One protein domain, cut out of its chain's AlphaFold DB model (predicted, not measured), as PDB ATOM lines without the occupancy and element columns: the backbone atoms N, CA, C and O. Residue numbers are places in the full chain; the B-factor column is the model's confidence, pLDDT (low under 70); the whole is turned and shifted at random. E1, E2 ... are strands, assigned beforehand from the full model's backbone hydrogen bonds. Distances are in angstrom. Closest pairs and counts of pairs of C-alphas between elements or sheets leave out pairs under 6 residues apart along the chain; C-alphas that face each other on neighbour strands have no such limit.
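This is residues 3 to 64 of the 120 residues of an uncharacterized protein of Ligilactobacillus agilis (UniProt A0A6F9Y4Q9). This is one small, strongly twisted antiparallel sheet folded back on itself: the long hairpin E1 E2 makes one leaf, E4 E5 makes the other, and short E3 is the hinge between them. The two edge strands, E1 and E5, come together near the end of E1 and the start of E5. The printed part has 62 residues with five named strands and no named helix, and its class is all strand. Along the chain and across the sheet the order is E1 E2 E3 E4 E5, a meander, each strand the antiparallel neighbour of the one before. The whole is compact, with a radius of gyration of the C-alphas of 10.8 A and spans of 29 by 22 by 16 A.

Start at Ile 3 and go on to C-alpha 6 at (-22.138, 37.003, -24.343), where E1 begins; it covers residues 6 to 13 and is 21.4 A long. After a tight link, find C-alpha 18 at (-21.192, 28.120, -4.125), from which E2, residues 18 to 25, runs 22.1 A. Next come E3, residues 28 to 31, and, after residues 32 to 41, E4, residues 42 to 46, 12.3 A long. E5, residues 52 to 57, is 13.4 A long and ends at C-alpha 57, (-27.674, 44.271, -7.312).

Begin with the hairpin E1 and E2, whose directions differ by 148 degrees; look for N 9 and O 22, 2.8 A apart, and N 24 and O 7 at 2.7 A, both within hydrogen-bond range. In the hairpin E2 and E3, at 143 degrees, N 30 and O 23 are within range at 2.8 A. The hairpin E3 and E4 stands at 112 degrees, and there N 44 and O 29 are 2.8 A apart, within range. In the hairpin E4 and E5, at 160 degrees, N 43 and O 56 are within range at 2.8 A. In this folded sheet E1 and E2 face E4 and E5, with 22 pairs of C-alphas within 11 A. The closest C-alphas of the edge strands E1 and E5 are those of Asp 13 and Ile 52, 5.3 A apart, while E2 and E5 are apart.

The C-alphas of Asp 5 and Gln 15 are the two farthest apart, at 30.7 A. The printed part has no cut, and no link is long: the link from E3 to E4 is short, and the other three are tight. In this model the mean pLDDT of the printed part is 82.6, and you will find values under 70 at residues 3 to 6 and 59 to 64.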
ATOM      1  N   ILE A   3     -21.567  32.553 -25.611       50.06
ATOM      2  CA  ILE A   3     -22.925  32.025 -25.856       50.06
ATOM      3  C   ILE A   3     -23.859  33.210 -26.127       50.06
ATOM      4  O   ILE A   3     -23.859  34.153 -25.341       50.06
ATOM      5  N   ASN A   4     -24.661  33.169 -27.201       55.72
ATOM      6  CA  ASN A   4     -25.572  34.260 -27.597       55.72
ATOM      7  C   ASN A   4     -24.879  35.641 -27.584       55.72
ATOM      8  O   ASN A   4     -25.387  36.594 -26.998       55.72
ATOM      9  N   ASP A   5     -23.669  35.713 -28.152       62.94
ATOM     10  CA  ASP A   5     -22.792  36.899 -28.170       62.94
ATOM     11  C   ASP A   5     -22.358  37.440 -26.790       62.94
ATOM     12  O   ASP A   5     -21.767  38.515 -26.696       62.94
ATOM     13  N   LYS A   6     -22.579  36.680 -25.709       67.62
ATOM     14  CA  LYS A   6     -22.138  37.003 -24.343       67.62
ATOM     15  C   LYS A   6     -20.978  36.110 -23.923       67.62
ATOM     16  O   LYS A   6     -21.018  34.893 -24.099       67.62
ATOM     17  N   GLU A   7     -19.943  36.691 -23.326       78.19
ATOM     18  CA  GLU A   7     -18.807  35.927 -22.811       78.19
ATOM     19  C   GLU A   7     -19.037  35.504 -21.356       78.19
ATOM     20  O   GLU A   7     -19.054  36.320 -20.449       78.19
ATOM     21  N   TYR A   8     -19.173  34.207 -21.121       78.62
ATOM     22  CA  TYR A   8     -19.358  33.590 -19.817       78.62
ATOM     23  C   TYR A   8     -18.051  33.165 -19.152       78.62
ATOM     24  O   TYR A   8     -17.153  32.591 -19.787       78.62
ATOM     25  N   ILE A   9     -18.012  33.353 -17.835       82.31
ATOM     26  CA  ILE A   9     -16.950  32.934 -16.927       82.31
ATOM     27  C   ILE A   9     -17.533  32.215 -15.706       82.31
ATOM     28  O   ILE A   9     -18.630  32.515 -15.237       82.31
ATOM     29  N   LYS A  10     -16.776  31.249 -15.182       84.00
ATOM     30  CA  LYS A  10     -17.117  30.541 -13.942       84.00
ATOM     31  C   LYS A  10     -16.682  31.382 -12.744       84.00
ATOM     32  O   LYS A  10     -15.538  31.836 -12.725       84.00
ATOM     33  N   VAL A  11     -17.569  31.561 -11.771       85.31
ATOM     34  CA  VAL A  11     -17.350  32.375 -10.564       85.31
ATOM     35  C   VAL A  11     -17.680  31.578  -9.308       85.31
ATOM     36  O   VAL A  11     -18.480  30.641  -9.355       85.31
ATOM     37  N   ARG A  12     -17.072  31.947  -8.180       88.44
ATOM     38  CA  ARG A  12     -17.249  31.249  -6.902       88.44
ATOM     39  C   ARG A  12     -17.552  32.215  -5.762       88.44
ATOM     40  O   ARG A  12     -16.769  33.125  -5.515       88.44
ATOM     41  N   ASP A  13     -18.617  31.973  -5.003       89.88
ATOM     42  CA  ASP A  13     -18.774  32.575  -3.676       89.88
ATOM     43  C   ASP A  13     -18.029  31.706  -2.654       89.88
ATOM     44  O   ASP A  13     -18.523  30.685  -2.165       89.88
ATOM     45  N   ALA A  14     -16.799  32.107  -2.336       85.50
ATOM     46  CA  ALA A  14     -15.952  31.383  -1.398       85.50
ATOM     47  C   ALA A  14     -16.493  31.388   0.044       85.50
ATOM     48  O   ALA A  14     -16.118  30.513   0.823       85.50
ATOM     49  N   GLN A  15     -17.376  32.328   0.412       86.00
ATOM     50  CA  GLN A  15     -17.894  32.435   1.780       86.00
ATOM     51  C   GLN A  15     -18.933  31.356   2.094       86.00
ATOM     52  O   GLN A  15     -19.065  30.952   3.248       86.00
ATOM     53  N   VAL A  16     -19.673  30.898   1.082       85.88
ATOM     54  CA  VAL A  16     -20.680  29.828   1.220       85.88
ATOM     55  C   VAL A  16     -20.361  28.583   0.393       85.88
ATOM     56  O   VAL A  16     -21.069  27.588   0.498       85.88
ATOM     57  N   GLY A  17     -19.268  28.604  -0.374       80.06
ATOM     58  CA  GLY A  17     -18.805  27.468  -1.167       80.06
ATOM     59  C   GLY A  17     -19.598  27.239  -2.455       80.06
ATOM     60  O   GLY A  17     -19.473  26.167  -3.039       80.06
ATOM     61  N   GLU A  18     -20.381  28.220  -2.907       81.62
ATOM     62  CA  GLU A  18     -21.192  28.120  -4.125       81.62
ATOM     63  C   GLU A  18     -20.354  28.445  -5.364       81.62
ATOM     64  O   GLU A  18     -19.455  29.288  -5.335       81.62
ATOM     65  N   THR A  19     -20.636  27.762  -6.469       81.25
ATOM     66  CA  THR A  19     -20.002  28.014  -7.766       81.25
ATOM     67  C   THR A  19     -21.083  28.147  -8.825       81.25
ATOM     68  O   THR A  19     -22.068  27.419  -8.801       81.25
ATOM     69  N   GLY A  20     -20.888  29.058  -9.770       80.38
ATOM     70  CA  GLY A  20     -21.854  29.326 -10.825       80.38
ATOM     71  C   GLY A  20     -21.231  30.087 -11.979       80.38
ATOM     72  O   GLY A  20     -20.012  30.075 -12.169       80.38
ATOM     73  N   TRP A  21     -22.082  30.743 -12.749       83.50
ATOM     74  CA  TRP A  21     -21.718  31.420 -13.977       83.50
ATOM     75  C   TRP A  21     -22.069  32.898 -13.910       83.50
ATOM     76  O   TRP A  21     -23.085  33.308 -13.353       83.50
ATOM     77  N   ALA A  22     -21.205  33.696 -14.515       86.56
ATOM     78  CA  ALA A  22     -21.447  35.094 -14.803       86.56
ATOM     79  C   ALA A  22     -21.132  35.351 -16.275       86.56
ATOM     80  O   ALA A  22     -20.323  34.627 -16.860       86.56
ATOM     81  N   TYR A  23     -21.741  36.367 -16.873       85.62
ATOM     82  CA  TYR A  23     -21.364  36.841 -18.202       85.62
ATOM     83  C   TYR A  23     -20.780  38.244 -18.150       85.62
ATOM     84  O   TYR A  23     -21.084  39.038 -17.262       85.62
ATOM     85  N   ILE A  24     -19.937  38.532 -19.129       86.88
ATOM     86  CA  ILE A  24     -19.290  39.812 -19.346       86.88
ATOM     87  C   ILE A  24     -20.175  40.621 -20.295       86.88
ATOM     88  O   ILE A  24     -20.522  40.162 -21.386       86.88
ATOM     89  N   LYS A  25     -20.554  41.824 -19.865       83.06
ATOM     90  CA  LYS A  25     -21.319  42.800 -20.646       83.06
ATOM     91  C   LYS A  25     -20.591  44.140 -20.573       83.06
ATOM     92  O   LYS A  25     -20.738  44.881 -19.607       83.06
ATOM     93  N   GLY A  26     -19.787  44.439 -21.593       84.81
ATOM     94  CA  GLY A  26     -18.846  45.561 -21.530       84.81
ATOM     95  C   GLY A  26     -17.783  45.303 -20.462       84.81
ATOM     96  O   GLY A  26     -17.158  44.246 -20.477       84.81
ATOM     97  N   ASP A  27     -17.629  46.235 -19.522       86.69
ATOM     98  CA  ASP A  27     -16.689  46.111 -18.396       86.69
ATOM     99  C   ASP A  27     -17.302  45.417 -17.166       86.69
ATOM    100  O   ASP A  27     -16.631  45.221 -16.150       86.69
ATOM    101  N   ASP A  28     -18.584  45.049 -17.235       90.62
ATOM    102  CA  ASP A  28     -19.299  44.461 -16.111       90.62
ATOM    103  C   ASP A  28     -19.317  42.937 -16.175       90.62
ATOM    104  O   ASP A  28     -19.570  42.342 -17.221       90.62
ATOM    105  N   ILE A  29     -19.153  42.310 -15.012       92.31
ATOM    106  CA  ILE A  29     -19.374  40.879 -14.809       92.31
ATOM    107  C   ILE A  29     -20.704  40.719 -14.083       92.31
ATOM    108  O   ILE A  29     -20.860  41.214 -12.970       92.31
ATOM    109  N   ILE A  30     -21.660  40.034 -14.694       91.19
ATOM    110  CA  ILE A  30     -23.033  39.933 -14.201       91.19
ATOM    111  C   ILE A  30     -23.345  38.488 -13.846       91.19
ATOM    112  O   ILE A  30     -23.203  37.598 -14.684       91.19
ATOM    113  N   LEU A  31     -23.774  38.254 -12.608       89.25
ATOM    114  CA  LEU A  31     -24.142  36.927 -12.132       89.25
ATOM    115  C   LEU A  31     -25.374  36.405 -12.881       89.25
ATOM    116  O   LEU A  31     -26.410  37.067 -12.921       89.25
ATOM    117  N   ASP A  32     -25.276  35.191 -13.411       83.00
ATOM    118  CA  ASP A  32     -26.345  34.516 -14.156       83.00
ATOM    119  C   ASP A  32     -26.873  33.267 -13.429       83.00
ATOM    120  O   ASP A  32     -27.440  32.356 -14.022       83.00
ATOM    121  N   ASN A  33     -26.659  33.225 -12.118       79.06
ATOM    122  CA  ASN A  33     -27.164  32.220 -11.197       79.06
ATOM    123  C   ASN A  33     -27.776  32.929  -9.982       79.06
ATOM    124  O   ASN A  33     -27.340  34.016  -9.610       79.06
ATOM    125  N   ASP A  34     -28.746  32.303  -9.325       77.88
ATOM    126  CA  ASP A  34     -29.172  32.729  -7.991       77.88
ATOM    127  C   ASP A  34     -28.322  32.006  -6.948       77.88
ATOM    128  O   ASP A  34     -28.453  30.799  -6.747       77.88
ATOM    129  N   PHE A  35     -27.419  32.739  -6.298       83.12
ATOM    130  CA  PHE A  35     -26.689  32.246  -5.131       83.12
ATOM    131  C   PHE A  35     -27.491  32.531  -3.869       83.12
ATOM    132  O   PHE A  35     -28.311  33.451  -3.817       83.12
ATOM    133  N   LYS A  36     -27.198  31.805  -2.788       83.00
ATOM    134  CA  LYS A  36     -27.898  31.978  -1.510       83.00
ATOM    135  C   LYS A  36     -27.815  33.410  -0.975       83.00
ATOM    136  O   LYS A  36     -28.715  33.861  -0.268       83.00
ATOM    137  N   ARG A  37     -26.721  34.113  -1.277       88.38
ATOM    138  CA  ARG A  37     -26.449  35.483  -0.809       88.38
ATOM    139  C   ARG A  37     -26.500  36.546  -1.896       88.38
ATOM    140  O   ARG A  37     -26.603  37.724  -1.564       88.38
ATOM    141  N   ILE A  38     -26.382  36.146  -3.156       87.94
ATOM    142  CA  ILE A  38     -26.191  37.054  -4.283       87.94
ATOM    143  C   ILE A  38     -27.269  36.738  -5.303       87.94
ATOM    144  O   ILE A  38     -27.313  35.644  -5.858       87.94
ATOM    145  N   LYS A  39     -28.156  37.704  -5.525       85.44
ATOM    146  CA  LYS A  39     -29.220  37.557  -6.514       85.44
ATOM    147  C   LYS A  39     -28.631  37.531  -7.916       85.44
ATOM    148  O   LYS A  39     -27.663  38.255  -8.187       85.44
ATOM    149  N   ARG A  40     -29.273  36.788  -8.813       84.19
ATOM    150  CA  ARG A  40     -29.046  36.912 -10.252       84.19
ATOM    151  C   ARG A  40     -29.110  38.381 -10.687       84.19
ATOM    152  O   ARG A  40     -29.801  39.186 -10.066       84.19
ATOM    153  N   PHE A  41     -28.352  38.731 -11.723       88.38
ATOM    154  CA  PHE A  41     -28.178  40.094 -12.244       88.38
ATOM    155  C   PHE A  41     -27.400  41.051 -11.333       88.38
ATOM    156  O   PHE A  41     -27.265  42.238 -11.632       88.38
ATOM    157  N   SER A  42     -26.813  40.548 -10.243       90.69
ATOM    158  CA  SER A  42     -25.830  41.326  -9.493       90.69
ATOM    159  C   SER A  42     -24.549  41.489 -10.305       90.69
ATOM    160  O   SER A  42     -24.013  40.519 -10.842       90.69
ATOM    161  N   ARG A  43     -24.020  42.711 -10.339       94.38
ATOM    162  CA  ARG A  43     -22.663  42.980 -10.810       94.38
ATOM    163  C   ARG A  43     -21.665  42.471  -9.788       94.38
ATOM    164  O   ARG A  43     -21.824  42.742  -8.600       94.38
ATOM    165  N   LEU A  44     -20.655  41.759 -10.257       94.88
ATOM    166  CA  LEU A  44     -19.641  41.110  -9.445       94.88
ATOM    167  C   LEU A  44     -18.299  41.817  -9.589       94.88
ATOM    168  O   LEU A  44     -17.890  42.187 -10.688       94.88
ATOM    169  N   THR A  45     -17.580  41.892  -8.477       95.75
ATOM    170  CA  THR A  45     -16.143  42.146  -8.449       95.75
ATOM    171  C   THR A  45     -15.454  40.841  -8.078       95.75
ATOM    172  O   THR A  45     -15.814  40.209  -7.078       95.75
ATOM    173  N   LEU A  46     -14.479  40.428  -8.885       95.00
ATOM    174  CA  LEU A  46     -13.762  39.168  -8.710       95.00
ATOM    175  C   LEU A  46     -12.292  39.402  -8.348       95.00
ATOM    176  O   LEU A  46     -11.712  40.410  -8.743       95.00
ATOM    177  N   ASP A  47     -11.691  38.447  -7.639       94.06
ATOM    178  CA  ASP A  47     -10.233  38.320  -7.548       94.06
ATOM    179  C   ASP A  47      -9.645  37.550  -8.753       94.06
ATOM    180  O   ASP A  47     -10.372  37.032  -9.608       94.06
ATOM    181  N   ASP A  48      -8.316  37.412  -8.795       92.19
ATOM    182  CA  ASP A  48      -7.597  36.687  -9.857       92.19
ATOM    183  C   ASP A  48      -7.990  35.198  -9.961       92.19
ATOM    184  O   ASP A  48      -7.829  34.570 -11.009       92.19
ATOM    185  N   ASN A  49      -8.541  34.625  -8.887       89.38
ATOM    186  CA  ASN A  49      -9.009  33.241  -8.821       89.38
ATOM    187  C   ASN A  49     -10.510  33.107  -9.130       89.38
ATOM    188  O   ASN A  49     -11.069  32.017  -8.983       89.38
ATOM    189  N   ARG A  50     -11.163  34.189  -9.576       88.50
ATOM    190  CA  ARG A  50     -12.604  34.262  -9.869       88.50
ATOM    191  C   ARG A  50     -13.493  34.042  -8.643       88.50
ATOM    192  O   ARG A  50     -14.654  33.638  -8.776       88.50
ATOM    193  N   ASN A  51     -12.970  34.318  -7.451       90.62
ATOM    194  CA  ASN A  51     -13.781  34.397  -6.248       90.62
ATOM    195  C   ASN A  51     -14.491  35.747  -6.202       90.62
ATOM    196  O   ASN A  51     -13.894  36.783  -6.486       90.62
ATOM    197  N   ILE A  52     -15.757  35.730  -5.804       94.75
ATOM    198  CA  ILE A  52     -16.553  36.935  -5.615       94.75
ATOM    199  C   ILE A  52     -16.091  37.626  -4.331       94.75
ATOM    200  O   ILE A  52     -16.214  37.066  -3.239       94.75
ATOM    201  N   ILE A  53     -15.568  38.844  -4.477       95.12
ATOM    202  CA  ILE A  53     -15.104  39.676  -3.357       95.12
ATOM    203  C   ILE A  53     -16.071  40.816  -3.032       95.12
ATOM    204  O   ILE A  53     -16.115  41.254  -1.885       95.12
ATOM    205  N   ASP A  54     -16.869  41.259  -4.007       94.50
ATOM    206  CA  ASP A  54     -17.930  42.252  -3.820       94.50
ATOM    207  C   ASP A  54     -19.045  42.061  -4.861       94.50
ATOM    208  O   ASP A  54     -18.817  41.476  -5.926       94.50
ATOM    209  N   PHE A  55     -20.254  42.531  -4.553       93.50
ATOM    210  CA  PHE A  55     -21.386  42.476  -5.471       93.50
ATOM    211  C   PHE A  55     -22.389  43.611  -5.247       93.50
ATOM    212  O   PHE A  55     -22.657  44.034  -4.124       93.50
ATOM    213  N   LYS A  56     -23.020  44.060  -6.335       92.56
ATOM    214  CA  LYS A  56     -24.090  45.059  -6.303       92.56
ATOM    215  C   LYS A  56     -25.262  44.608  -7.160       92.56
ATOM    216  O   LYS A  56     -25.095  44.349  -8.347       92.56
ATOM    217  N   PHE A  57     -26.452  44.563  -6.570       85.00
ATOM    218  CA  PHE A  57     -27.674  44.271  -7.312       85.00
ATOM    219  C   PHE A  57     -28.016  45.422  -8.269       85.00
ATOM    220  O   PHE A  57     -27.932  46.593  -7.885       85.00
ATOM    221  N   ILE A  58     -28.381  45.084  -9.504       80.31
ATOM    222  CA  ILE A  58     -28.822  46.037 -10.524       80.31
ATOM    223  C   ILE A  58     -30.292  45.731 -10.818       80.31
ATOM    224  O   ILE A  58     -30.601  44.660 -11.327       80.31
ATOM    225  N   ASP A  59     -31.183  46.667 -10.483       68.06
ATOM    226  CA  ASP A  59     -32.639  46.527 -10.675       68.06
ATOM    227  C   ASP A  59     -33.067  46.643 -12.154       68.06
ATOM    228  O   ASP A  59     -34.145  46.197 -12.529       68.06
ATOM    229  N   GLU A  60     -32.226  47.223 -13.015       62.91
ATOM    230  CA  GLU A  60     -32.542  47.523 -14.421       62.91
ATOM    231  C   GLU A  60     -31.905  46.513 -15.388       62.91
ATOM    232  O   GLU A  60     -31.116  46.874 -16.264       62.91
ATOM    233  N   PHE A  61     -32.215  45.225 -15.219       62.69
ATOM    234  CA  PHE A  61     -31.821  44.200 -16.188       62.69
ATOM    235  C   PHE A  61     -32.994  43.817 -17.096       62.69
ATOM    236  O   PHE A  61     -33.864  43.042 -16.716       62.69
ATOM    237  N   ASP A  62     -32.990  44.371 -18.310       53.12
ATOM    238  CA  ASP A  62     -33.940  44.069 -19.388       53.12
ATOM    239  C   ASP A  62     -33.362  42.949 -20.280       53.12
ATOM    240  O   ASP A  62     -32.983  43.163 -21.430       53.12
ATOM    241  N   ASP A  63     -33.146  41.768 -19.692       56.66
ATOM    242  CA  ASP A  63     -32.773  40.547 -20.422       56.66
ATOM    243  C   ASP A  63     -33.931  39.555 -20.295       56.66
ATOM    244  O   ASP A  63     -34.285  39.138 -19.189       56.66
ATOM    245  N   GLU A  64     -34.530  39.172 -21.424       52.94
ATOM    246  CA  GLU A  64     -35.488  38.071 -21.443       52.94
ATOM    247  C   GLU A  64     -34.761  36.782 -21.010       52.94
ATOM    248  O   GLU A  64     -33.724  36.438 -21.584       52.94
TER     249      GLU A  64